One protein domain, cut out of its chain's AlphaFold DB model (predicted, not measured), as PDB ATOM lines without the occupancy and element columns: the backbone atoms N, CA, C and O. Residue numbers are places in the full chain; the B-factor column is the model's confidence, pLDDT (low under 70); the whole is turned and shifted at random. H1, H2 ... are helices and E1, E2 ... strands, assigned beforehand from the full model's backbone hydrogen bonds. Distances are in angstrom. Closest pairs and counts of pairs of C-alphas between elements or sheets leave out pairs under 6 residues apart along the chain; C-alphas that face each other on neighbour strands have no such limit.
ATOM      1  N   ASP A  35     -52.097   1.552 -22.608       90.56
ATOM      2  CA  ASP A  35     -51.071   2.275 -23.366       90.56
ATOM      3  C   ASP A  35     -51.333   3.792 -23.332       90.56
ATOM      4  O   ASP A  35     -50.432   4.559 -23.004       90.56
ATOM      5  N   ARG A  36     -52.576   4.227 -23.586       90.69
ATOM      6  CA  ARG A  36     -52.952   5.650 -23.560       90.69
ATOM      7  C   ARG A  36     -52.846   6.261 -22.159       90.69
ATOM      8  O   ARG A  36     -52.293   7.346 -22.020       90.69
ATOM      9  N   GLU A  37     -53.367   5.579 -21.136       93.06
ATOM     10  CA  GLU A  37     -53.282   6.041 -19.739       93.06
ATOM     11  C   GLU A  37     -51.824   6.233 -19.308       93.06
ATOM     12  O   GLU A  37     -51.478   7.251 -18.707       93.06
ATOM     13  N   MET A  38     -50.960   5.275 -19.649       95.12
ATOM     14  CA  MET A  38     -49.540   5.344 -19.323       95.12
ATOM     15  C   MET A  38     -48.821   6.441 -20.109       95.12
ATOM     16  O   MET A  38     -48.025   7.163 -19.522       95.12
ATOM     17  N   GLU A  39     -49.102   6.623 -21.402       93.06
ATOM     18  CA  GLU A  39     -48.495   7.701 -22.197       93.06
ATOM     19  C   GLU A  39     -48.841   9.097 -21.660       93.06
ATOM     20  O   GLU A  39     -47.954   9.945 -21.525       93.06
ATOM     21  N   GLU A  40     -50.108   9.332 -21.306       93.19
ATOM     22  CA  GLU A  40     -50.553  10.584 -20.682       93.19
ATOM     23  C   GLU A  40     -49.855  10.815 -19.333       93.19
ATOM     24  O   GLU A  40     -49.379  11.922 -19.052       93.19
ATOM     25  N   PHE A  41     -49.740   9.764 -18.515       95.31
ATOM     26  CA  PHE A  41     -49.058   9.833 -17.225       95.31
ATOM     27  C   PHE A  41     -47.557  10.117 -17.373       95.31
ATOM     28  O   PHE A  41     -47.048  11.029 -16.714       95.31
ATOM     29  N   CYS A  42     -46.864   9.414 -18.276       94.62
ATOM     30  CA  CYS A  42     -45.448   9.629 -18.579       94.62
ATOM     31  C   CYS A  42     -45.184  11.074 -19.012       94.62
ATOM     32  O   CYS A  42     -44.303  11.727 -18.460       94.62
ATOM     33  N   ASN A  43     -45.982  11.617 -19.938       92.25
ATOM     34  CA  ASN A  43     -45.820  12.998 -20.406       92.25
ATOM     35  C   ASN A  43     -46.005  14.020 -19.279       92.25
ATOM     36  O   ASN A  43     -45.211  14.951 -19.141       92.25
ATOM     37  N   LYS A  44     -47.024  13.824 -18.435       94.69
ATOM     38  CA  LYS A  44     -47.271  14.699 -17.285       94.69
ATOM     39  C   LYS A  44     -46.114  14.658 -16.288       94.69
ATOM     40  O   LYS A  44     -45.717  15.699 -15.769       94.69
ATOM     41  N   LYS A  45     -45.591  13.468 -15.992       95.81
ATOM     42  CA  LYS A  45     -44.526  13.287 -15.001       95.81
ATOM     43  C   LYS A  45     -43.158  13.702 -15.514       95.81
ATOM     44  O   LYS A  45     -42.393  14.265 -14.741       95.81
ATOM     45  N   ALA A  46     -42.886  13.535 -16.803       92.81
ATOM     46  CA  ALA A  46     -41.643  13.991 -17.410       92.81
ATOM     47  C   ALA A  46     -41.437  15.498 -17.173       92.81
ATOM     48  O   ALA A  46     -40.373  15.903 -16.720       92.81
ATOM     49  N   ALA A  47     -42.490  16.310 -17.333       90.62
ATOM     50  CA  ALA A  47     -42.437  17.743 -17.033       90.62
ATOM     51  C   ALA A  47     -42.154  18.051 -15.548       90.62
ATOM     52  O   ALA A  47     -41.419  18.986 -15.251       90.62
ATOM     53  N   VAL A  48     -42.701  17.260 -14.616       94.38
ATOM     54  CA  VAL A  48     -42.493  17.444 -13.166       94.38
ATOM     55  C   VAL A  48     -41.040  17.187 -12.765       94.38
ATOM     56  O   VAL A  48     -40.491  17.932 -11.960       94.38
ATOM     57  N   TYR A  49     -40.413  16.158 -13.336       91.94
ATOM     58  CA  TYR A  49     -39.021  15.800 -13.040       91.94
ATOM     59  C   TYR A  49     -38.002  16.480 -13.972       91.94
ATOM     60  O   TYR A  49     -36.800  16.250 -13.838       91.94
ATOM     61  N   GLY A  50     -38.455  17.317 -14.914       88.81
ATOM     62  CA  GLY A  50     -37.590  17.970 -15.903       88.81
ATOM     63  C   GLY A  50     -36.921  16.990 -16.872       88.81
ATOM     64  O   GLY A  50     -35.799  17.223 -17.310       88.81
ATOM     65  N   ILE A  51     -37.580  15.871 -17.175       87.31
ATOM     66  CA  ILE A  51     -37.068  14.824 -18.061       87.31
ATOM     67  C   ILE A  51     -37.484  15.112 -19.496       87.31
ATOM     68  O   ILE A  51     -38.668  15.273 -19.801       87.31
ATOM     69  N   THR A  52     -36.504  15.097 -20.394       82.94
ATOM     70  CA  THR A  52     -36.770  15.077 -21.832       82.94
ATOM     71  C   THR A  52     -36.885  13.625 -22.276       82.94
ATOM     72  O   THR A  52     -35.917  12.865 -22.223       82.94
ATOM     73  N   ARG A  53     -38.094  13.225 -22.672       83.81
ATOM     74  CA  ARG A  53     -38.379  11.851 -23.096       83.81
ATOM     75  C   ARG A  53     -37.597  11.491 -24.359       83.81
ATOM     76  O   ARG A  53     -37.464  12.319 -25.256       83.81
ATOM     77  N   GLY A  54     -37.114  10.254 -24.435       78.88
ATOM     78  CA  GLY A  54     -36.352   9.732 -25.571       78.88
ATOM     79  C   GLY A  54     -34.865  10.096 -25.590       78.88
ATOM     80  O   GLY A  54     -34.156   9.588 -26.452       78.88
ATOM     81  N   ILE A  55     -34.380  10.919 -24.652       76.50
ATOM     82  CA  ILE A  55     -32.945  11.181 -24.470       76.50
ATOM     83  C   ILE A  55     -32.378  10.161 -23.490       76.50
ATOM     84  O   ILE A  55     -32.924   9.976 -22.394       76.50
ATOM     85  N   ASN A  56     -31.273   9.516 -23.871       76.38
ATOM     86  CA  ASN A  56     -30.607   8.581 -22.977       76.38
ATOM     87  C   ASN A  56     -29.645   9.309 -22.007       76.38
ATOM     88  O   ASN A  56     -29.097  10.371 -22.301       76.38
ATOM     89  N   LEU A  57     -29.437   8.745 -20.816       76.88
ATOM     90  CA  LEU A  57     -28.608   9.334 -19.759       76.88
ATOM     91  C   LEU A  57     -27.149   9.513 -20.186       76.88
ATOM     92  O   LEU A  57     -26.489  10.435 -19.716       76.88
ATOM     93  N   VAL A  58     -26.643   8.662 -21.079       74.62
ATOM     94  CA  VAL A  58     -25.266   8.744 -21.577       74.62
ATOM     95  C   VAL A  58     -25.081   9.970 -22.477       74.62
ATOM     96  O   VAL A  58     -24.114  10.707 -22.305       74.62
ATOM     97  N   GLU A  59     -26.022  10.237 -23.381       74.50
ATOM     98  CA  GLU A  59     -26.060  11.436 -24.228       74.50
ATOM     99  C   GLU A  59     -26.141  12.699 -23.379       74.50
ATOM    100  O   GLU A  59     -25.413  13.665 -23.616       74.50
ATOM    101  N   LEU A  60     -26.971  12.675 -22.335       71.69
ATOM    102  CA  LEU A  60     -27.069  13.798 -21.421       71.69
ATOM    103  C   LEU A  60     -25.764  14.012 -20.644       71.69
ATOM    104  O   LEU A  60     -25.310  15.148 -20.521       71.69
ATOM    105  N   GLN A  61     -25.115  12.937 -20.186       74.12
ATOM    106  CA  GLN A  61     -23.799  13.026 -19.554       74.12
ATOM    107  C   GLN A  61     -22.784  13.697 -20.477       74.12
ATOM    108  O   GLN A  61     -22.056  14.583 -20.041       74.12
ATOM    109  N   MET A  62     -22.757  13.308 -21.753       73.19
ATOM    110  CA  MET A  62     -21.876  13.917 -22.751       73.19
ATOM    111  C   MET A  62     -22.215  15.391 -22.999       73.19
ATOM    112  O   MET A  62     -21.305  16.189 -23.200       73.19
ATOM    113  N   SER A  63     -23.494  15.772 -22.945       70.12
ATOM    114  CA  SER A  63     -23.908  17.176 -23.074       70.12
ATOM    115  C   SER A  63     -23.495  18.040 -21.878       70.12
ATOM    116  O   SER A  63     -23.155  19.200 -22.070       70.12
ATOM    117  N   ILE A  64     -23.462  17.467 -20.669       69.50
ATOM    118  CA  ILE A  64     -22.968  18.139 -19.457       69.50
ATOM    119  C   ILE A  64     -21.423  18.154 -19.443       69.50
ATOM    120  O   ILE A  64     -20.818  19.040 -18.849       69.50
ATOM    121  N   ALA A  65     -20.776  17.189 -20.113       66.31
ATOM    122  CA  ALA A  65     -19.321  17.011 -20.128       66.31
ATOM    123  C   ALA A  65     -18.567  17.662 -21.320       66.31
ATOM    124  O   ALA A  65     -17.335  17.664 -21.333       66.31
ATOM    125  N   ASN A  66     -19.246  18.221 -22.325       55.44
ATOM    126  CA  ASN A  66     -18.623  19.031 -23.392       55.44
ATOM    127  C   ASN A  66     -18.678  20.525 -23.004       55.44
ATOM    128  O   ASN A  66     -19.745  20.984 -22.625       55.44
ATOM    129  N   ALA A  67     -17.668  21.394 -23.125       49.84
ATOM    130  CA  ALA A  67     -16.236  21.325 -23.421       49.84
ATOM    131  C   ALA A  67     -15.584  22.616 -22.835       49.84
ATOM    132  O   ALA A  67     -16.254  23.638 -22.694       49.84
ATOM    133  N   ASP A  68     -14.290  22.560 -22.502       46.19
ATOM    134  CA  ASP A  68     -13.346  23.688 -22.312       46.19
ATOM    135  C   ASP A  68     -13.300  24.547 -21.022       46.19
ATOM    136  O   ASP A  68     -12.402  25.380 -20.922       46.19
ATOM    137  N   TYR A  69     -14.121  24.340 -19.980       53.31
ATOM    138  CA  TYR A  69     -14.098  25.238 -18.793       53.31
ATOM    139  C   TYR A  69     -14.227  24.550 -17.421       53.31
ATOM    140  O   TYR A  69     -15.057  24.932 -16.596       53.31
ATOM    141  N   TYR A  70     -13.400  23.540 -17.146       69.00
ATOM    142  CA  TYR A  70     -13.497  22.786 -15.886       69.00
ATOM    143  C   TYR A  70     -12.908  23.480 -14.660       69.00
ATOM    144  O   TYR A  70     -13.336  23.193 -13.541       69.00
ATOM    145  N   TYR A  71     -11.960  24.387 -14.872       75.62
ATOM    146  CA  TYR A  71     -11.253  25.051 -13.791       75.62
ATOM    147  C   TYR A  71     -11.468  26.559 -13.854       75.62
ATOM    148  O   TYR A  71     -11.573  27.140 -14.936       75.62
ATOM    149  N   GLU A  72     -11.552  27.178 -12.685       83.38
ATOM    150  CA  GLU A  72     -11.528  28.631 -12.548       83.38
ATOM    151  C   GLU A  72     -10.126  29.057 -12.122       83.38
ATOM    152  O   GLU A  72      -9.595  28.576 -11.127       83.38
ATOM    153  N   GLU A  73      -9.491  29.917 -12.908       86.75
ATOM    154  CA  GLU A  73      -8.125  30.350 -12.636       86.75
ATOM    155  C   GLU A  73      -8.136  31.479 -11.612       86.75
ATOM    156  O   GLU A  73      -8.779  32.509 -11.809       86.75
ATOM    157  N   MET A  74      -7.400  31.287 -10.525       87.50
ATOM    158  CA  MET A  74      -7.268  32.244  -9.440       87.50
ATOM    159  C   MET A  74      -5.798  32.610  -9.261       87.50
ATOM    160  O   MET A  74      -4.922  31.754  -9.348       87.50
ATOM    161  N   MET A  75      -5.524  33.886  -9.001       87.00
ATOM    162  CA  MET A  75      -4.179  34.377  -8.697       87.00
ATOM    163  C   MET A  75      -4.032  34.500  -7.181       87.00
ATOM    164  O   MET A  75      -4.825  35.200  -6.551       87.00
ATOM    165  N   MET A  76      -3.050  33.819  -6.591       86.31
ATOM    166  CA  MET A  76      -2.851  33.784  -5.136       86.31
ATOM    167  C   MET A  76      -1.380  33.581  -4.761       86.31
ATOM    168  O   MET A  76      -0.587  33.122  -5.577       86.31
ATOM    169  N   GLN A  77      -1.004  33.973  -3.542       81.62
ATOM    170  CA  GLN A  77       0.348  33.787  -3.000       81.62
ATOM    171  C   GLN A  77       0.568  32.325  -2.567       81.62
ATOM    172  O   GLN A  77      -0.400  31.621  -2.282       81.62
ATOM    173  N   ASN A  78       1.825  31.862  -2.489       74.69
ATOM    174  CA  ASN A  78       2.175  30.471  -2.123       74.69
ATOM    175  C   ASN A  78       1.547  30.010  -0.799       74.69
ATOM    176  O   ASN A  78       0.977  28.918  -0.735       74.69
ATOM    177  N   GLU A  79       1.613  30.847   0.236       73.75
ATOM    178  CA  GLU A  79       1.072  30.536   1.565       73.75
ATOM    179  C   GLU A  79      -0.461  30.401   1.541       73.75
ATOM    180  O   GLU A  79      -1.016  29.440   2.080       73.75
ATOM    181  N   ASP A  80      -1.143  31.306   0.834       85.44
ATOM    182  CA  ASP A  80      -2.602  31.293   0.692       85.44
ATOM    183  C   ASP A  80      -3.087  30.120  -0.170       85.44
ATOM    184  O   ASP A  80      -4.146  29.546   0.087       85.44
ATOM    185  N   ALA A  81      -2.307  29.735  -1.181       87.38
ATOM    186  CA  ALA A  81      -2.661  28.675  -2.114       87.38
ATOM    187  C   ALA A  81      -2.745  27.299  -1.447       87.38
ATOM    188  O   ALA A  81      -3.666  26.533  -1.737       87.38
ATOM    189  N   ALA A  82      -1.821  26.981  -0.534       86.12
ATOM    190  CA  ALA A  82      -1.870  25.722   0.208       86.12
ATOM    191  C   ALA A  82      -3.142  25.636   1.067       86.12
ATOM    192  O   ALA A  82      -3.875  24.648   0.997       86.12
ATOM    193  N   VAL A  83      -3.449  26.704   1.811       90.56
ATOM    194  CA  VAL A  83      -4.653  26.796   2.653       90.56
ATOM    195  C   VAL A  83      -5.926  26.724   1.807       90.56
ATOM    196  O   VAL A  83      -6.865  26.006   2.159       90.56
ATOM    197  N   PHE A  84      -5.955  27.426   0.672       93.00
ATOM    198  CA  PHE A  84      -7.074  27.403  -0.265       93.00
ATOM    199  C   PHE A  84      -7.339  25.992  -0.799       93.00
ATOM    200  O   PHE A  84      -8.467  25.506  -0.699       93.00
ATOM    201  N   LEU A  85      -6.313  25.314  -1.323       92.94
ATOM    202  CA  LEU A  85      -6.457  23.974  -1.895       92.94
ATOM    203  C   LEU A  85      -6.861  22.943  -0.837       92.94
ATOM    204  O   LEU A  85      -7.656  22.050  -1.118       92.94
ATOM    205  N   GLU A  86      -6.369  23.070   0.395       92.88
ATOM    206  CA  GLU A  86      -6.808  22.228   1.512       92.88
ATOM    207  C   GLU A  86      -8.283  22.443   1.853       92.88
ATOM    208  O   GLU A  86      -9.031  21.475   2.010       92.88
ATOM    209  N   GLY A  87      -8.720  23.703   1.915       94.69
ATOM    210  CA  GLY A  87     -10.127  24.043   2.108       94.69
ATOM    211  C   GLY A  87     -11.009  23.509   0.979       94.69
ATOM    212  O   GLY A  87     -12.060  22.919   1.234       94.69
ATOM    213  N   GLU A  88     -10.568  23.657  -0.269       94.31
ATOM    214  CA  GLU A  88     -11.261  23.126  -1.441       94.31
ATOM    215  C   GLU A  88     -11.321  21.590  -1.410       94.31
ATOM    216  O   GLU A  88     -12.389  21.018  -1.635       94.31
ATOM    217  N   ARG A  89     -10.233  20.908  -1.036       94.94
ATOM    218  CA  ARG A  89     -10.194  19.447  -0.865       94.94
ATOM    219  C   ARG A  89     -11.238  18.972   0.143       94.94
ATOM    220  O   ARG A  89     -11.992  18.046  -0.154       94.94
ATOM    221  N   GLU A  90     -11.313  19.599   1.316       95.62
ATOM    222  CA  GLU A  90     -12.305  19.240   2.340       95.62
ATOM    223  C   GLU A  90     -13.742  19.475   1.854       95.62
ATOM    224  O   GLU A  90     -14.628  18.641   2.071       95.62
ATOM    225  N   GLN A  91     -13.982  20.563   1.116       94.00
ATOM    226  CA  GLN A  91     -15.281  20.807   0.488       94.00
ATOM    227  C   GLN A  91     -15.631  19.738  -0.551       94.00
ATOM    228  O   GLN A  91     -16.757  19.239  -0.549       94.00
ATOM    229  N   ILE A  92     -14.687  19.336  -1.404       92.31
ATOM    230  CA  ILE A  92     -14.897  18.278  -2.401       92.31
ATOM    231  C   ILE A  92     -15.239  16.952  -1.712       92.31
ATOM    232  O   ILE A  92     -16.199  16.285  -2.105       92.31
ATOM    233  N   ILE A  93     -14.505  16.581  -0.657       93.12
ATOM    234  CA  ILE A  93     -14.779  15.378   0.146       93.12
ATOM    235  C   ILE A  93     -16.191  15.438   0.737       93.12
ATOM    236  O   ILE A  93     -16.942  14.460   0.649       93.12
ATOM    237  N   SER A  94     -16.568  16.580   1.315       93.94
ATOM    238  CA  SER A  94     -17.896  16.804   1.887       93.94
ATOM    239  C   SER A  94     -19.006  16.664   0.836       93.94
ATOM    240  O   SER A  94     -19.935  15.873   1.021       93.94
ATOM    241  N   ARG A  95     -18.869  17.338  -0.314       92.62
ATOM    242  CA  ARG A  95     -19.822  17.290  -1.440       92.62
ATOM    243  C   ARG A  95     -19.971  15.877  -2.005       92.62
ATOM    244  O   ARG A  95     -21.091  15.378  -2.121       92.62
ATOM    245  N   ARG A  96     -18.857  15.168  -2.233       90.94
ATOM    246  CA  ARG A  96     -18.843  13.750  -2.641       90.94
ATOM    247  C   ARG A  96     -19.598  12.873  -1.647       90.94
ATOM    248  O   ARG A  96     -20.399  12.022  -2.032       90.94
ATOM    249  N   ASN A  97     -19.327  13.053  -0.356       92.12
ATOM    250  CA  ASN A  97     -19.950  12.265   0.700       92.12
ATOM    251  C   ASN A  97     -21.460  12.508   0.769       92.12
ATOM    252  O   ASN A  97     -22.200  11.535   0.919       92.12
ATOM    253  N   ALA A  98     -21.897  13.762   0.630       93.12
ATOM    254  CA  ALA A  98     -23.306  14.141   0.591       93.12
ATOM    255  C   ALA A  98     -24.014  13.574  -0.647       93.12
ATOM    256  O   ALA A  98     -25.120  13.052  -0.538       93.12
ATOM    257  N   MET A  99     -23.361  13.614  -1.812       90.62
ATOM    258  CA  MET A  99     -23.856  12.987  -3.038       90.62
ATOM    259  C   MET A  99     -24.070  11.479  -2.846       90.62
ATOM    260  O   MET A  99     -25.140  10.957  -3.152       90.62
ATOM    261  N   PHE A 100     -23.079  10.779  -2.290       90.56
ATOM    262  CA  PHE A 100     -23.190   9.346  -2.014       90.56
ATOM    263  C   PHE A 100     -24.367   9.037  -1.074       90.56
ATOM    264  O   PHE A 100     -25.099   8.072  -1.294       90.56
ATOM    265  N   ASP A 101     -24.584   9.873  -0.053       91.38
ATOM    266  CA  ASP A 101     -25.700   9.716   0.882       91.38
ATOM    267  C   ASP A 101     -27.060   9.942   0.205       91.38
ATOM    268  O   ASP A 101     -27.991   9.178   0.468       91.38
ATOM    269  N   ARG A 102     -27.173  10.916  -0.712       92.31
ATOM    270  CA  ARG A 102     -28.384  11.117  -1.532       92.31
ATOM    271  C   ARG A 102     -28.668   9.910  -2.419       92.31
ATOM    272  O   ARG A 102     -29.772   9.377  -2.375       92.31
ATOM    273  N   ILE A 103     -27.665   9.423  -3.154       89.88
ATOM    274  CA  ILE A 103     -27.804   8.254  -4.039       89.88
ATOM    275  C   ILE A 103     -28.238   7.018  -3.242       89.88
ATOM    276  O   ILE A 103     -29.128   6.285  -3.667       89.88
ATOM    277  N   ARG A 104     -27.667   6.809  -2.051       89.38
ATOM    278  CA  ARG A 104     -28.019   5.690  -1.165       89.38
ATOM    279  C   ARG A 104     -29.479   5.722  -0.695       89.38
ATOM    280  O   ARG A 104     -30.025   4.668  -0.376       89.38
ATOM    281  N   GLN A 105     -30.094   6.902  -0.615       91.75
ATOM    282  CA  GLN A 105     -31.500   7.076  -0.231       91.75
ATOM    283  C   GLN A 105     -32.473   6.890  -1.399       91.75
ATOM    284  O   GLN A 105     -33.683   6.812  -1.172       91.75
ATOM    285  N   LEU A 106     -31.979   6.822  -2.637       91.31
ATOM    286  CA  LEU A 106     -32.834   6.628  -3.798       91.31
ATOM    287  C   LEU A 106     -33.519   5.253  -3.762       91.31
ATOM    288  O   LEU A 106     -32.946   4.285  -3.249       91.31
ATOM    289  N   PRO A 107     -34.724   5.130  -4.352       89.62
ATOM    290  CA  PRO A 107     -35.419   3.857  -4.498       89.62
ATOM    291  C   PRO A 107     -34.737   3.001  -5.578       89.62
ATOM    292  O   PRO A 107     -35.264   2.801  -6.672       89.62
ATOM    293  N   ILE A 108     -33.540   2.503  -5.276       85.81
ATOM    294  CA  ILE A 108     -32.737   1.652  -6.154       85.81
ATOM    295  C   ILE A 108     -32.164   0.473  -5.374       85.81
ATOM    296  O   ILE A 108     -31.728   0.606  -4.230       85.81
ATOM    297  N   GLU A 109     -32.158  -0.704  -5.995       85.50
ATOM    298  CA  GLU A 109     -31.532  -1.885  -5.403       85.50
ATOM    299  C   GLU A 109     -30.029  -1.874  -5.693       85.50
ATOM    300  O   GLU A 109     -29.602  -1.726  -6.840       85.50
ATOM    301  N   GLY A 110     -29.229  -2.039  -4.639       83.31
ATOM    302  CA  GLY A 110     -27.778  -1.990  -4.735       83.31
ATOM    303  C   GLY A 110     -27.047  -2.403  -3.464       83.31
ATOM    304  O   GLY A 110     -27.647  -2.606  -2.405       83.31
ATOM    305  N   GLN A 111     -25.729  -2.506  -3.587       85.00
ATOM    306  CA  GLN A 111     -24.763  -2.615  -2.503       85.00
ATOM    307  C   GLN A 111     -23.905  -1.349  -2.491       85.00
ATOM    308  O   GLN A 111     -23.389  -0.923  -3.522       85.00
ATOM    309  N   TYR A 112     -23.726  -0.768  -1.310       86.81
ATOM    310  CA  TYR A 112     -22.959   0.458  -1.113       86.81
ATOM    311  C   TYR A 112     -21.818   0.170  -0.152       86.81
ATOM    312  O   TYR A 112     -22.058  -0.355   0.939       86.81
ATOM    313  N   ALA A 113     -20.594   0.506  -0.548       85.50
ATOM    314  CA  ALA A 113     -19.445   0.346   0.325       85.50
ATOM    315  C   ALA A 113     -19.580   1.294   1.538       85.50
ATOM    316  O   ALA A 113     -19.886   2.476   1.346       85.50
ATOM    317  N   PRO A 114     -19.385   0.819   2.788       84.62
ATOM    318  CA  PRO A 114     -19.534   1.658   3.982       84.62
ATOM    319  C   PRO A 114     -18.601   2.874   4.006       84.62
ATOM    320  O   PRO A 114     -18.959   3.918   4.544       84.62
ATOM    321  N   ASP A 115     -17.424   2.737   3.402       84.94
ATOM    322  CA  ASP A 115     -16.386   3.762   3.269       84.94
ATOM    323  C   ASP A 115     -16.605   4.704   2.072       84.94
ATOM    324  O   ASP A 115     -15.774   5.570   1.808       84.94
ATOM    325  N   LYS A 116     -17.719   4.550   1.342       84.44
ATOM    326  CA  LYS A 116     -18.063   5.338   0.147       84.44
ATOM    327  C   LYS A 116     -17.051   5.181  -1.003       84.44
ATOM    328  O   LYS A 116     -17.029   5.997  -1.928       84.44
ATOM    329  N   SER A 117     -16.248   4.111  -0.982       79.56
ATOM    330  CA  SER A 117     -15.270   3.792  -2.034       79.56
ATOM    331  C   SER A 117     -15.909   3.256  -3.316       79.56
ATOM    332  O   SER A 117     -15.281   3.273  -4.368       79.56
ATOM    333  N   GLY A 118     -17.164   2.807  -3.256       79.94
ATOM    334  CA  GLY A 118     -17.858   2.296  -4.426       79.94
ATOM    335  C   GLY A 118     -19.327   1.976  -4.187       79.94
ATOM    336  O   GLY A 118     -19.808   1.873  -3.055       79.94
ATOM    337  N   MET A 119     -20.040   1.804  -5.294       83.88
ATOM    338  CA  MET A 119     -21.436   1.386  -5.324       83.88
ATOM    339  C   MET A 119     -21.660   0.389  -6.460       83.88
ATOM    340  O   MET A 119     -21.072   0.524  -7.532       83.88
ATOM    341  N   ARG A 120     -22.513  -0.606  -6.209       81.94
ATOM    342  CA  ARG A 120     -23.000  -1.574  -7.196       81.94
ATOM    343  C   ARG A 120     -24.515  -1.524  -7.195       81.94
ATOM    344  O   ARG A 120     -25.128  -1.916  -6.206       81.94
ATOM    345  N   VAL A 121     -25.122  -0.999  -8.247       80.06
ATOM    346  CA  VAL A 121     -26.569  -0.758  -8.329       80.06
ATOM    347  C   VAL A 121     -27.077  -1.182  -9.701       80.06
ATOM    348  O   VAL A 121     -26.299  -1.202 -10.643       80.06
ATOM    349  N   GLY A 122     -28.368  -1.473  -9.839       74.62
ATOM    350  CA  GLY A 122     -28.951  -1.858 -11.133       74.62
ATOM    351  C   GLY A 122     -29.351  -3.330 -11.205       74.62
ATOM    352  O   GLY A 122     -29.434  -4.015 -10.179       74.62
ATOM    353  N   ARG A 123     -29.695  -3.817 -12.405       67.31
ATOM    354  CA  ARG A 123     -30.314  -5.145 -12.605       67.31
ATOM    355  C   ARG A 123     -29.305  -6.226 -13.025       67.31
ATOM    356  O   ARG A 123     -29.627  -7.404 -12.858       67.31
ATOM    357  N   GLN A 124     -28.113  -5.886 -13.522       62.38
ATOM    358  CA  GLN A 124     -27.112  -6.840 -14.022       62.38
ATOM    359  C   GLN A 124     -26.230  -7.457 -12.927       62.38
ATOM    360  O   GLN A 124     -25.668  -8.530 -13.136       62.38
ATOM    361  N   SER A 125     -26.157  -6.877 -11.731       54.22
ATOM    362  CA  SER A 125     -25.201  -7.294 -10.688       54.22
ATOM    363  C   SER A 125     -25.725  -8.377  -9.720       54.22
ATOM    364  O   SER A 125     -25.227  -8.520  -8.606       54.22
ATOM    365  N   GLY A 126     -26.741  -9.161 -10.109       59.59
ATOM    366  CA  GLY A 126     -27.342 -10.187  -9.232       59.59
ATOM    367  C   GLY A 126     -28.113  -9.606  -8.036       59.59
ATOM    368  O   GLY A 126     -28.384 -10.309  -7.066       59.59
ATOM    369  N   VAL A 127     -28.452  -8.314  -8.101       64.31
ATOM    370  CA  VAL A 127     -29.096  -7.548  -7.021       64.31
ATOM    371  C   VAL A 127     -30.628  -7.560  -7.125       64.31
ATOM    372  O   VAL A 127     -31.311  -7.229  -6.158       64.31
ATOM    373  N   MET A 128     -31.177  -7.964  -8.276       70.25
ATOM    374  CA  MET A 128     -32.619  -7.986  -8.522       70.25
ATOM    375  C   MET A 128     -33.327  -8.964  -7.581       70.25
ATOM    376  O   MET A 128     -33.091 -10.174  -7.628       70.25
ATOM    377  N   ARG A 129     -34.263  -8.447  -6.782       76.25
ATOM    378  CA  ARG A 129     -35.148  -9.271  -5.945       76.25
ATOM    379  C   ARG A 129     -36.503  -9.453  -6.620       76.25
ATOM    380  O   ARG A 129     -37.041  -8.527  -7.228       76.25
ATOM    381  N   GLU A 130     -37.082 -10.646  -6.512       78.12
ATOM    382  CA  GLU A 130     -38.448 -10.883  -6.985       78.12
ATOM    383  C   GLU A 130     -39.434 -10.000  -6.202       78.12
ATOM    384  O   GLU A 130     -39.380  -9.937  -4.976       78.12
ATOM    385  N   GLY A 131     -40.289  -9.260  -6.917       76.88
ATOM    386  CA  GLY A 131     -41.192  -8.270  -6.314       76.88
ATOM    387  C   GLY A 131     -40.514  -6.984  -5.817       76.88
ATOM    388  O   GLY A 131     -41.200  -6.106  -5.302       76.88
ATOM    389  N   GLY A 132     -39.194  -6.863  -5.981       83.62
ATOM    390  CA  GLY A 132     -38.417  -5.671  -5.655       83.62
ATOM    391  C   GLY A 132     -38.482  -4.571  -6.723       83.62
ATOM    392  O   GLY A 132     -39.068  -4.759  -7.792       83.62
ATOM    393  N   LEU A 133     -37.855  -3.421  -6.461       85.62
ATOM    394  CA  LEU A 133     -37.946  -2.216  -7.308       85.62
ATOM    395  C   LEU A 133     -37.465  -2.480  -8.743       85.62
ATOM    396  O   LEU A 133     -38.149  -2.140  -9.708       85.62
ATOM    397  N   ASN A 134     -36.352  -3.201  -8.898       85.31
ATOM    398  CA  ASN A 134     -35.831  -3.568 -10.219       85.31
ATOM    399  C   ASN A 134     -36.773  -4.519 -10.976       85.31
ATOM    400  O   ASN A 134     -36.859  -4.465 -12.206       85.31
ATOM    401  N   SER A 135     -37.512  -5.376 -10.262       85.12
ATOM    402  CA  SER A 135     -38.541  -6.232 -10.862       85.12
ATOM    403  C   SER A 135     -39.723  -5.408 -11.380       85.12
ATOM    404  O   SER A 135     -40.210  -5.672 -12.480       85.12
ATOM    405  N   LEU A 136     -40.152  -4.383 -10.634       88.00
ATOM    406  CA  LEU A 136     -41.228  -3.478 -11.052       88.00
ATOM    407  C   LEU A 136     -40.833  -2.666 -12.291       88.00
ATOM    408  O   LEU A 136     -41.603  -2.606 -13.251       88.00
ATOM    409  N   LEU A 137     -39.614  -2.119 -12.303       88.38
ATOM    410  CA  LEU A 137     -39.048  -1.409 -13.454       88.38
ATOM    411  C   LEU A 137     -39.035  -2.294 -14.707       88.38
ATOM    412  O   LEU A 137     -39.470  -1.864 -15.774       88.38
ATOM    413  N   LYS A 138     -38.618  -3.560 -14.572       86.69
ATOM    414  CA  LYS A 138     -38.617  -4.531 -15.677       86.69
ATOM    415  C   LYS A 138     -40.018  -4.791 -16.240       86.69
ATOM    416  O   LYS A 138     -40.172  -4.976 -17.442       86.69
ATOM    417  N   GLN A 139     -41.051  -4.808 -15.403       88.00
ATOM    418  CA  GLN A 139     -42.430  -5.006 -15.867       88.00
ATOM    419  C   GLN A 139     -42.981  -3.787 -16.623       88.00
ATOM    420  O   GLN A 139     -43.809  -3.955 -17.519       88.00
ATOM    421  N   ALA A 140     -42.514  -2.585 -16.279       90.19
ATOM    422  CA  ALA A 140     -42.912  -1.321 -16.891       90.19
ATOM    423  C   ALA A 140     -41.965  -0.854 -18.015       90.19
ATOM    424  O   ALA A 140     -42.063   0.289 -18.456       90.19
ATOM    425  N   GLU A 141     -41.069  -1.722 -18.503       89.00
ATOM    426  CA  GLU A 141     -39.941  -1.369 -19.382       89.00
ATOM    427  C   GLU A 141     -40.342  -0.565 -20.632       89.00
ATOM    428  O   GLU A 141     -39.605   0.314 -21.067       89.00
ATOM    429  N   LYS A 142     -41.544  -0.791 -21.173       89.69
ATOM    430  CA  LYS A 142     -42.078  -0.040 -22.322       89.69
ATOM    431  C   LYS A 142     -42.241   1.468 -22.051       89.69
ATOM    432  O   LYS A 142     -42.198   2.254 -22.992       89.69
ATOM    433  N   TYR A 143     -42.484   1.865 -20.804       90.31
ATOM    434  CA  TYR A 143     -42.913   3.223 -20.442       90.31
ATOM    435  C   TYR A 143     -41.847   4.040 -19.718       90.31
ATOM    436  O   TYR A 143     -41.982   5.261 -19.622       90.31
ATOM    437  N   ILE A 144     -40.819   3.374 -19.193       89.38
ATOM    438  CA  ILE A 144     -39.697   4.030 -18.528       89.38
ATOM    439  C   ILE A 144     -38.720   4.591 -19.563       89.38
ATOM    440  O   ILE A 144     -38.559   4.042 -20.658       89.38
ATOM    441  N   GLU A 145     -38.046   5.674 -19.199       87.38
ATOM    442  CA  GLU A 145     -36.954   6.224 -20.000       87.38
ATOM    443  C   GLU A 145     -35.676   5.423 -19.744       87.38
ATOM    444  O   GLU A 145     -35.530   4.800 -18.689       87.38
ATOM    445  N   ASN A 146     -34.729   5.448 -20.688       77.69
ATOM    446  CA  ASN A 146     -33.517   4.620 -20.619       77.69
ATOM    447  C   ASN A 146     -33.816   3.110 -20.565       77.69
ATOM    448  O   ASN A 146     -33.058   2.330 -19.980       77.69
ATOM    449  N   ASN A 147     -34.937   2.694 -21.164       68.75
ATOM    450  CA  ASN A 147     -35.267   1.284 -21.328       68.75
ATOM    451  C   ASN A 147     -34.200   0.562 -22.176       68.75
ATOM    452  O   ASN A 147     -33.501   1.174 -22.980       68.75
ATOM    453  N   GLY A 148     -33.989  -0.732 -21.923       63.72
ATOM    454  CA  GLY A 148     -32.928  -1.511 -22.577       63.72
ATOM    455  C   GLY A 148     -31.499  -1.290 -22.052       63.72
ATOM    456  O   GLY A 148     -30.663  -2.172 -22.232       63.72
ATOM    457  N   MET A 149     -31.216  -0.190 -21.344       60.00
ATOM    458  CA  MET A 149     -30.031  -0.092 -20.480       60.00
ATOM    459  C   MET A 149     -30.315  -0.779 -19.145       60.00
ATOM    460  O   MET A 149     -31.478  -0.934 -18.766       60.00
ATOM    461  N   ASP A 150     -29.280  -1.180 -18.407       67.50
ATOM    462  CA  ASP A 150     -29.429  -1.763 -17.070       67.50
ATOM    463  C   ASP A 150     -29.847  -0.713 -16.025       67.50
ATOM    464  O   ASP A 150     -29.120  -0.413 -15.095       67.50
ATOM    465  N   PHE A 151     -30.994  -0.064 -16.225       72.12
ATOM    466  CA  PHE A 151     -31.446   1.055 -15.406       72.12
ATOM    467  C   PHE A 151     -31.953   0.585 -14.028       72.12
ATOM    468  O   PHE A 151     -32.776  -0.338 -14.007       72.12
ATOM    469  N   PRO A 152     -31.574   1.237 -12.910       75.06
ATOM    470  CA  PRO A 152     -30.616   2.349 -12.800       75.06
ATOM    471  C   PRO A 152     -29.187   1.913 -13.146       75.06
ATOM    472  O   PRO A 152     -28.712   0.901 -12.651       75.06
ATOM    473  N   THR A 153     -28.510   2.688 -13.996       77.00
ATOM    474  CA  THR A 153     -27.258   2.276 -14.643       77.00
ATOM    475  C   THR A 153     -26.062   2.384 -13.699       77.00
ATOM    476  O   THR A 153     -25.605   3.498 -13.423       77.00
ATOM    477  N   GLU A 154     -25.521   1.238 -13.269       78.62
ATOM    478  CA  GLU A 154     -24.281   1.155 -12.474       78.62
ATOM    479  C   GLU A 154     -23.152   1.970 -13.112       78.62
ATOM    480  O   GLU A 154     -22.485   2.759 -12.449       78.62
ATOM    481  N   GLU A 155     -22.998   1.827 -14.429       79.31
ATOM    482  CA  GLU A 155     -21.960   2.483 -15.219       79.31
ATOM    483  C   GLU A 155     -22.012   4.013 -15.102       79.31
ATOM    484  O   GLU A 155     -20.981   4.657 -14.921       79.31
ATOM    485  N   TYR A 156     -23.204   4.612 -15.165       82.25
ATOM    486  CA  TYR A 156     -23.362   6.064 -15.067       82.25
ATOM    487  C   TYR A 156     -22.887   6.588 -13.709       82.25
ATOM    488  O   TYR A 156     -22.139   7.563 -13.627       82.25
ATOM    489  N   LEU A 157     -23.280   5.900 -12.637       82.50
ATOM    490  CA  LEU A 157     -22.894   6.257 -11.279       82.50
ATOM    491  C   LEU A 157     -21.407   6.025 -11.014       82.50
ATOM    492  O   LEU A 157     -20.764   6.854 -10.373       82.50
ATOM    493  N   GLN A 158     -20.841   4.945 -11.553       80.56
ATOM    494  CA  GLN A 158     -19.401   4.705 -11.508       80.56
ATOM    495  C   GLN A 158     -18.629   5.793 -12.255       80.56
ATOM    496  O   GLN A 158     -17.601   6.245 -11.764       80.56
ATOM    497  N   ARG A 159     -19.125   6.280 -13.401       81.31
ATOM    498  CA  ARG A 159     -18.503   7.413 -14.102       81.31
ATOM    499  C   ARG A 159     -18.501   8.673 -13.236       81.31
ATOM    500  O   ARG A 159     -17.450   9.290 -13.116       81.31
ATOM    501  N   ILE A 160     -19.625   9.027 -12.606       85.31
ATOM    502  CA  ILE A 160     -19.693  10.157 -11.659       85.31
ATOM    503  C   ILE A 160     -18.678   9.983 -10.523       85.31
ATOM    504  O   ILE A 160     -17.893  10.887 -10.237       85.31
ATOM    505  N   HIS A 161     -18.668   8.808  -9.892       83.25
ATOM    506  CA  HIS A 161     -17.779   8.501  -8.771       83.25
ATOM    507  C   HIS A 161     -16.295   8.564  -9.167       83.25
ATOM    508  O   HIS A 161     -15.481   9.151  -8.450       83.25
ATOM    509  N   ASN A 162     -15.952   8.060 -10.352       83.56
ATOM    510  CA  ASN A 162     -14.601   8.131 -10.902       83.56
ATOM    511  C   ASN A 162     -14.171   9.576 -11.197       83.56
ATOM    512  O   ASN A 162     -13.012   9.907 -10.965       83.56
ATOM    513  N   GLN A 163     -15.075  10.447 -11.666       85.31
ATOM    514  CA  GLN A 163     -14.759  11.870 -11.871       85.31
ATOM    515  C   GLN A 163     -14.442  12.570 -10.544       85.31
ATOM    516  O   GLN A 163     -13.423  13.246 -10.445       85.31
ATOM    517  N   TYR A 164     -15.247  12.342  -9.500       87.00
ATOM    518  CA  TYR A 164     -14.952  12.840  -8.151       87.00
ATOM    519  C   TYR A 164     -13.588  12.376  -7.643       87.00
ATOM    520  O   TYR A 164     -12.813  13.172  -7.118       87.00
ATOM    521  N   THR A 165     -13.301  11.083  -7.793       85.56
ATOM    522  CA  THR A 165     -12.031  10.493  -7.352       85.56
ATOM    523  C   THR A 165     -10.860  11.110  -8.106       85.56
ATOM    524  O   THR A 165      -9.885  11.516  -7.489       85.56
ATOM    525  N   LYS A 166     -10.989  11.291  -9.424       87.88
ATOM    526  CA  LYS A 166      -9.971  11.950 -10.245       87.88
ATOM    527  C   LYS A 166      -9.707  13.391  -9.795       87.88
ATOM    528  O   LYS A 166      -8.550  13.776  -9.663       87.88
ATOM    529  N   VAL A 167     -10.760  14.165  -9.533       89.38
ATOM    530  CA  VAL A 167     -10.655  15.547  -9.034       89.38
ATOM    531  C   VAL A 167      -9.940  15.595  -7.679       89.38
ATOM    532  O   VAL A 167      -9.064  16.435  -7.472       89.38
ATOM    533  N   LEU A 168     -10.272  14.670  -6.774       90.25
ATOM    534  CA  LEU A 168      -9.605  14.539  -5.477       90.25
ATOM    535  C   LEU A 168      -8.127  14.157  -5.616       90.25
ATOM    536  O   LEU A 168      -7.271  14.779  -4.993       90.25
ATOM    537  N   ASP A 169      -7.808  13.188  -6.468       89.88
ATOM    538  CA  ASP A 169      -6.425  12.773  -6.702       89.88
ATOM    539  C   ASP A 169      -5.583  13.913  -7.297       89.88
ATOM    540  O   ASP A 169      -4.390  14.024  -7.008       89.88
ATOM    541  N   GLU A 170      -6.170  14.746  -8.160       90.06
ATOM    542  CA  GLU A 170      -5.506  15.917  -8.741       90.06
ATOM    543  C   GLU A 170      -5.185  16.970  -7.678       90.06
ATOM    544  O   GLU A 170      -4.030  17.393  -7.580       90.06
ATOM    545  N   ILE A 171      -6.165  17.356  -6.851       91.38
ATOM    546  CA  ILE A 171      -5.941  18.369  -5.813       91.38
ATOM    547  C   ILE A 171      -4.972  17.871  -4.732       91.38
ATOM    548  O   ILE A 171      -4.100  18.615  -4.291       91.38
ATOM    549  N   GLU A 172      -5.045  16.591  -4.351       92.19
ATOM    550  CA  GLU A 172      -4.114  15.997  -3.387       92.19
ATOM    551  C   GLU A 172      -2.675  15.981  -3.909       92.19
ATOM    552  O   GLU A 172      -1.740  16.268  -3.158       92.19
ATOM    553  N   LYS A 173      -2.482  15.704  -5.206       90.56
ATOM    554  CA  LYS A 173      -1.161  15.797  -5.842       90.56
ATOM    555  C   LYS A 173      -0.630  17.226  -5.834       90.56
ATOM    556  O   LYS A 173       0.548  17.412  -5.539       90.56
ATOM    557  N   GLU A 174      -1.461  18.218  -6.140       90.44
ATOM    558  CA  GLU A 174      -1.050  19.627  -6.126       90.44
ATOM    559  C   GLU A 174      -0.670  20.101  -4.723       90.44
ATOM    560  O   GLU A 174       0.423  20.638  -4.543       90.44
ATOM    561  N   ILE A 175      -1.501  19.808  -3.716       91.12
ATOM    562  CA  ILE A 175      -1.199  20.095  -2.305       91.12
ATOM    563  C   ILE A 175       0.122  19.437  -1.899       91.12
ATOM    564  O   ILE A 175       0.972  20.074  -1.276       91.12
ATOM    565  N   ARG A 364     -11.487  23.978  -8.617       89.56
ATOM    566  CA  ARG A 364     -12.299  22.840  -9.059       89.56
ATOM    567  C   ARG A 364     -13.791  23.050  -8.813       89.56
ATOM    568  O   ARG A 364     -14.579  22.129  -9.019       89.56
ATOM    569  N   TRP A 365     -14.230  24.229  -8.384       87.00
ATOM    570  CA  TRP A 365     -15.647  24.455  -8.080       87.00
ATOM    571  C   TRP A 365     -16.560  24.188  -9.277       87.00
ATOM    572  O   TRP A 365     -17.547  23.472  -9.142       87.00
ATOM    573  N   ARG A 366     -16.174  24.649 -10.470       86.38
ATOM    574  CA  ARG A 366     -16.955  24.441 -11.698       86.38
ATOM    575  C   ARG A 366     -17.139  22.973 -12.057       86.38
ATOM    576  O   ARG A 366     -18.255  22.552 -12.349       86.38
ATOM    577  N   ILE A 367     -16.068  22.176 -12.016       86.25
ATOM    578  CA  ILE A 367     -16.188  20.737 -12.280       86.25
ATOM    579  C   ILE A 367     -17.089  20.064 -11.243       86.25
ATOM    580  O   ILE A 367     -17.898  19.212 -11.598       86.25
ATOM    581  N   MET A 368     -17.014  20.486  -9.984       87.94
ATOM    582  CA  MET A 368     -17.858  19.952  -8.920       87.94
ATOM    583  C   MET A 368     -19.338  20.273  -9.126       87.94
ATOM    584  O   MET A 368     -20.174  19.387  -8.953       87.94
ATOM    585  N   ASP A 369     -19.654  21.489  -9.566       88.25
ATOM    586  CA  ASP A 369     -21.018  21.888  -9.919       88.25
ATOM    587  C   ASP A 369     -21.556  21.044 -11.082       88.25
ATOM    588  O   ASP A 369     -22.680  20.548 -11.024       88.25
ATOM    589  N   CYS A 370     -20.731  20.790 -12.104       86.62
ATOM    590  CA  CYS A 370     -21.100  19.904 -13.208       86.62
ATOM    591  C   CYS A 370     -21.376  18.472 -12.735       86.62
ATOM    592  O   CYS A 370     -22.338  17.852 -13.189       86.62
ATOM    593  N   ILE A 371     -20.558  17.923 -11.832       88.12
ATOM    594  CA  ILE A 371     -20.772  16.556 -11.346       88.12
ATOM    595  C   ILE A 371     -22.042  16.474 -10.477       88.12
ATOM    596  O   ILE A 371     -22.796  15.504 -10.579       88.12
ATOM    597  N   GLU A 372     -22.319  17.479  -9.646       89.56
ATOM    598  CA  GLU A 372     -23.576  17.545  -8.888       89.56
ATOM    599  C   GLU A 372     -24.798  17.687  -9.796       89.56
ATOM    600  O   GLU A 372     -25.824  17.063  -9.531       89.56
ATOM    601  N   GLU A 373     -24.686  18.427 -10.897       88.19
ATOM    602  CA  GLU A 373     -25.741  18.499 -11.906       88.19
ATOM    603  C   GLU A 373     -25.987  17.133 -12.568       88.19
ATOM    604  O   GLU A 373     -27.139  16.718 -12.717       88.19
ATOM    605  N   MET A 374     -24.930  16.374 -12.889       87.25
ATOM    606  CA  MET A 374     -25.071  14.995 -13.380       87.25
ATOM    607  C   MET A 374     -25.799  14.101 -12.362       87.25
ATOM    608  O   MET A 374     -26.703  13.347 -12.732       87.25
ATOM    609  N   GLU A 375     -25.455  14.197 -11.072       90.00
ATOM    610  CA  GLU A 375     -26.169  13.457 -10.024       90.00
ATOM    611  C   GLU A 375     -27.633  13.884  -9.917       90.00
ATOM    612  O   GLU A 375     -28.514  13.024  -9.858       90.00
ATOM    613  N   ARG A 376     -27.915  15.190  -9.943       90.38
ATOM    614  CA  ARG A 376     -29.278  15.720  -9.870       90.38
ATOM    615  C   ARG A 376     -30.148  15.159 -10.988       90.38
ATOM    616  O   ARG A 376     -31.276  14.726 -10.735       90.38
ATOM    617  N   VAL A 377     -29.637  15.135 -12.218       87.75
ATOM    618  CA  VAL A 377     -30.402  14.575 -13.331       87.75
ATOM    619  C   VAL A 377     -30.607  13.072 -13.153       87.75
ATOM    620  O   VAL A 377     -31.729  12.589 -13.306       87.75
ATOM    621  N   PHE A 378     -29.571  12.327 -12.774       88.94
ATOM    622  CA  PHE A 378     -29.713  10.899 -12.493       88.94
ATOM    623  C   PHE A 378     -30.788  10.613 -11.441       88.94
ATOM    624  O   PHE A 378     -31.668   9.780 -11.670       88.94
ATOM    625  N   THR A 379     -30.767  11.353 -10.333       91.62
ATOM    626  CA  THR A 379     -31.771  11.288  -9.271       91.62
ATOM    627  C   THR A 379     -33.181  11.494  -9.829       91.62
ATOM    628  O   THR A 379     -34.074  10.685  -9.561       91.62
ATOM    629  N   ASN A 380     -33.386  12.499 -10.684       92.00
ATOM    630  CA  ASN A 380     -34.686  12.744 -11.312       92.00
ATOM    631  C   ASN A 380     -35.150  11.577 -12.195       92.00
ATOM    632  O   ASN A 380     -36.310  11.173 -12.102       92.00
ATOM    633  N   TYR A 381     -34.261  10.994 -13.007       91.06
ATOM    634  CA  TYR A 381     -34.596   9.821 -13.823       91.06
ATOM    635  C   TYR A 381     -34.958   8.606 -12.968       91.06
ATOM    636  O   TYR A 381     -35.891   7.875 -13.305       91.06
ATOM    637  N   VAL A 382     -34.250   8.386 -11.858       90.62
ATOM    638  CA  VAL A 382     -34.538   7.288 -10.926       90.62
ATOM    639  C   VAL A 382     -35.915   7.449 -10.297       90.62
ATOM    640  O   VAL A 382     -36.697   6.495 -10.300       90.62
ATOM    641  N   LEU A 383     -36.229   8.636  -9.780       93.56
ATOM    642  CA  LEU A 383     -37.520   8.911  -9.148       93.56
ATOM    643  C   LEU A 383     -38.669   8.801 -10.154       93.56
ATOM    644  O   LEU A 383     -39.653   8.110  -9.887       93.56
ATOM    645  N   TYR A 384     -38.509   9.398 -11.336       93.69
ATOM    646  CA  TYR A 384     -39.484   9.298 -12.416       93.69
ATOM    647  C   TYR A 384     -39.745   7.846 -12.812       93.69
ATOM    648  O   TYR A 384     -40.890   7.407 -12.784       93.69
ATOM    649  N   ASN A 385     -38.702   7.075 -13.138       92.50
ATOM    650  CA  ASN A 385     -38.872   5.706 -13.625       92.50
ATOM    651  C   ASN A 385     -39.521   4.796 -12.574       92.50
ATOM    652  O   ASN A 385     -40.354   3.960 -12.929       92.50
ATOM    653  N   ASN A 386     -39.189   4.973 -11.290       92.25
ATOM    654  CA  ASN A 386     -39.857   4.251 -10.207       92.25
ATOM    655  C   ASN A 386     -41.337   4.641 -10.091       92.25
ATOM    656  O   ASN A 386     -42.187   3.760  -9.979       92.25
ATOM    657  N   GLU A 387     -41.676   5.928 -10.201       95.19
ATOM    658  CA  GLU A 387     -43.074   6.371 -10.170       95.19
ATOM    659  C   GLU A 387     -43.877   5.849 -11.376       95.19
ATOM    660  O   GLU A 387     -45.025   5.422 -11.221       95.19
ATOM    661  N   ILE A 388     -43.275   5.807 -12.573       94.62
ATOM    662  CA  ILE A 388     -43.887   5.176 -13.754       94.62
ATOM    663  C   ILE A 388     -44.129   3.684 -13.506       94.62
ATOM    664  O   ILE A 388     -45.200   3.173 -13.837       94.62
ATOM    665  N   ALA A 389     -43.161   2.981 -12.917       92.62
ATOM    666  CA  ALA A 389     -43.301   1.561 -12.621       92.62
ATOM    667  C   ALA A 389     -44.417   1.290 -11.606       92.62
ATOM    668  O   ALA A 389     -45.217   0.374 -11.812       92.62
ATOM    669  N   GLU A 390     -44.526   2.099 -10.552       93.62
ATOM    670  CA  GLU A 390     -45.628   2.012  -9.593       93.62
ATOM    671  C   GLU A 390     -46.990   2.262 -10.246       93.62
ATOM    672  O   GLU A 390     -47.938   1.504 -10.015       93.62
ATOM    673  N   GLU A 391     -47.108   3.308 -11.068       95.69
ATOM    674  CA  GLU A 391     -48.372   3.618 -11.734       95.69
ATOM    675  C   GLU A 391     -48.753   2.534 -12.739       95.69
ATOM    676  O   GLU A 391     -49.920   2.155 -12.807       95.69
ATOM    677  N   TYR A 392     -47.778   1.947 -13.436       94.81
ATOM    678  CA  TYR A 392     -48.017   0.794 -14.295       94.81
ATOM    679  C   TYR A 392     -48.632  -0.374 -13.515       94.81
ATOM    680  O   TYR A 392     -49.633  -0.938 -13.960       94.81
ATOM    681  N   GLN A 393     -48.123  -0.698 -12.319       92.62
ATOM    682  CA  GLN A 393     -48.730  -1.738 -11.476       92.62
ATOM    683  C   GLN A 393     -50.181  -1.400 -11.117       92.62
ATOM    684  O   GLN A 393     -51.073  -2.243 -11.242       92.62
ATOM    685  N   ARG A 394     -50.446  -0.150 -10.714       92.31
ATOM    686  CA  ARG A 394     -51.802   0.310 -10.379       92.31
ATOM    687  C   ARG A 394     -52.728   0.243 -11.592       92.31
ATOM    688  O   ARG A 394     -53.851  -0.245 -11.469       92.31
ATOM    689  N   ALA A 395     -52.264   0.671 -12.761       90.81
ATOM    690  CA  ALA A 395     -53.017   0.650 -14.007       90.81
ATOM    691  C   ALA A 395     -53.319  -0.779 -14.470       90.81
ATOM    692  O   ALA A 395     -54.451  -1.071 -14.861       90.81
ATOM    693  N   VAL A 396     -52.361  -1.703 -14.353       89.06
ATOM    694  CA  VAL A 396     -52.584  -3.131 -14.617       89.06
ATOM    695  C   VAL A 396     -53.647  -3.693 -13.675       89.06
ATOM    696  O   VAL A 396     -54.562  -4.369 -14.141       89.06
ATOM    697  N   ILE A 397     -53.592  -3.384 -12.374       86.56
ATOM    698  CA  ILE A 397     -54.597  -3.833 -11.397       86.56
ATOM    699  C   ILE A 397     -55.986  -3.273 -11.736       86.56
ATOM    700  O   ILE A 397     -56.941  -4.046 -11.801       86.56
ATOM    701  N   ARG A 398     -56.106  -1.966 -12.019       85.94
ATOM    702  CA  ARG A 398     -57.380  -1.324 -12.412       85.94
ATOM    703  C   ARG A 398     -57.985  -1.957 -13.666       85.94
ATOM    704  O   ARG A 398     -59.200  -2.116 -13.753       85.94
ATOM    705  N   ASN A 399     -57.138  -2.342 -14.620       80.25
ATOM    706  CA  ASN A 399     -57.552  -2.927 -15.895       80.25
ATOM    707  C   ASN A 399     -57.661  -4.470 -15.865       80.25
ATOM    708  O   ASN A 399     -58.149  -5.084 -16.826       80.25
ATOM    709  N   THR A 400     -57.262  -5.114 -14.761       75.31
ATOM    710  CA  THR A 400     -57.420  -6.558 -14.545       75.31
ATOM    711  C   THR A 400     -58.821  -6.838 -13.998       75.31
ATOM    712  O   THR A 400     -59.202  -6.311 -12.957       75.31
TER     713      THR A 400
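Overview. This is residues 35 to 175 and 364 to 400 of the 468 residues of the protein "NERD domain-containing protein" of bacterium 1xD42-87 (UniProt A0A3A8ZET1). What shape do these atoms make? A long rod: H3 and H5 lie side by side along one part of its length, and H6 overlaps them with its residues 368 to 379 and runs on past them, with H1 and H2 along it and H4 slanting across it. The small hairpin E2-E3 sits beside the last residues of H3 and the first of H5. What is it made of? The printed part has 178 residues with six named helices and three named strands, in the order H1 H2 E1 H3 E2 E3 H4 H5 H6, the sheet E2 - E3 being antiparallel and the class mostly helix. It is only just loose, close to compact, with a radius of gyration of the C-alphas of 19.2 A and spans of 71 by 31 by 20 A.

Along the chain. Where do the first elements lie? H1, residues 35 to 49, begins at C-alpha 35 (-51.071, 2.275, -23.366) and is 20.9 A long; H2 is residues 57 to 65 and strand E1 residues 72 to 76. What follows? H3, residues 78 to 105, is 41.0 A long; then come E2, residues 110 to 112, E3, residues 119 to 121, and H4, residues 133 to 139. Where do the last helices run? H5, residues 154 to 175, is 31.5 A long, and H6, residues 365 to 399, is 50.7 A long and ends at C-alpha 399 (-57.552, -2.927, -15.895).

Arrangement. What touches the hub, H6? H1 does, with the C-alphas of Tyr 49 and Asn 380 closest at 5.6 A, and so does H2, with those of Gln 61 and Met 374 at 6.6 A. H4 touches it at a steep tilt of 59 degrees, with the C-alphas of Leu 137 and Ala 389 closest at 5.3 A. Which helices form a bundle? H3, H5 and H6 do, up and down, each running against the one before it; the closest C-alphas are Ala 82 and Ile 175 at 6.2 A for H3 and H5, and Ile 160 and Ile 371 at 6.5 A for H5 and H6. How do the backbones pair? In the hairpin E2 and E3, N 111 and O 120 are within hydrogen-bond range at 2.8 A; E1 pairs with no named strand. Every O i to N i+4 pair is within range in H2, H4, H5 and H6, against 9 of 11 in H1 and 23 of 24 in H3.

Size, cuts and confidence. How large is it? The two C-alphas farthest apart, those of Gln 77 and Thr 400, are 71.4 A apart. Where is it cut or long-linked? Residues 176 to 363 are not printed, and C-alphas 175 and 364 are 13.3 A apart; the links E3 to H4 and H4 to H5 are long. Where is confidence low? Residues 64 to 70, 123 to 127 and 147 to 150 of the model have pLDDT under 70.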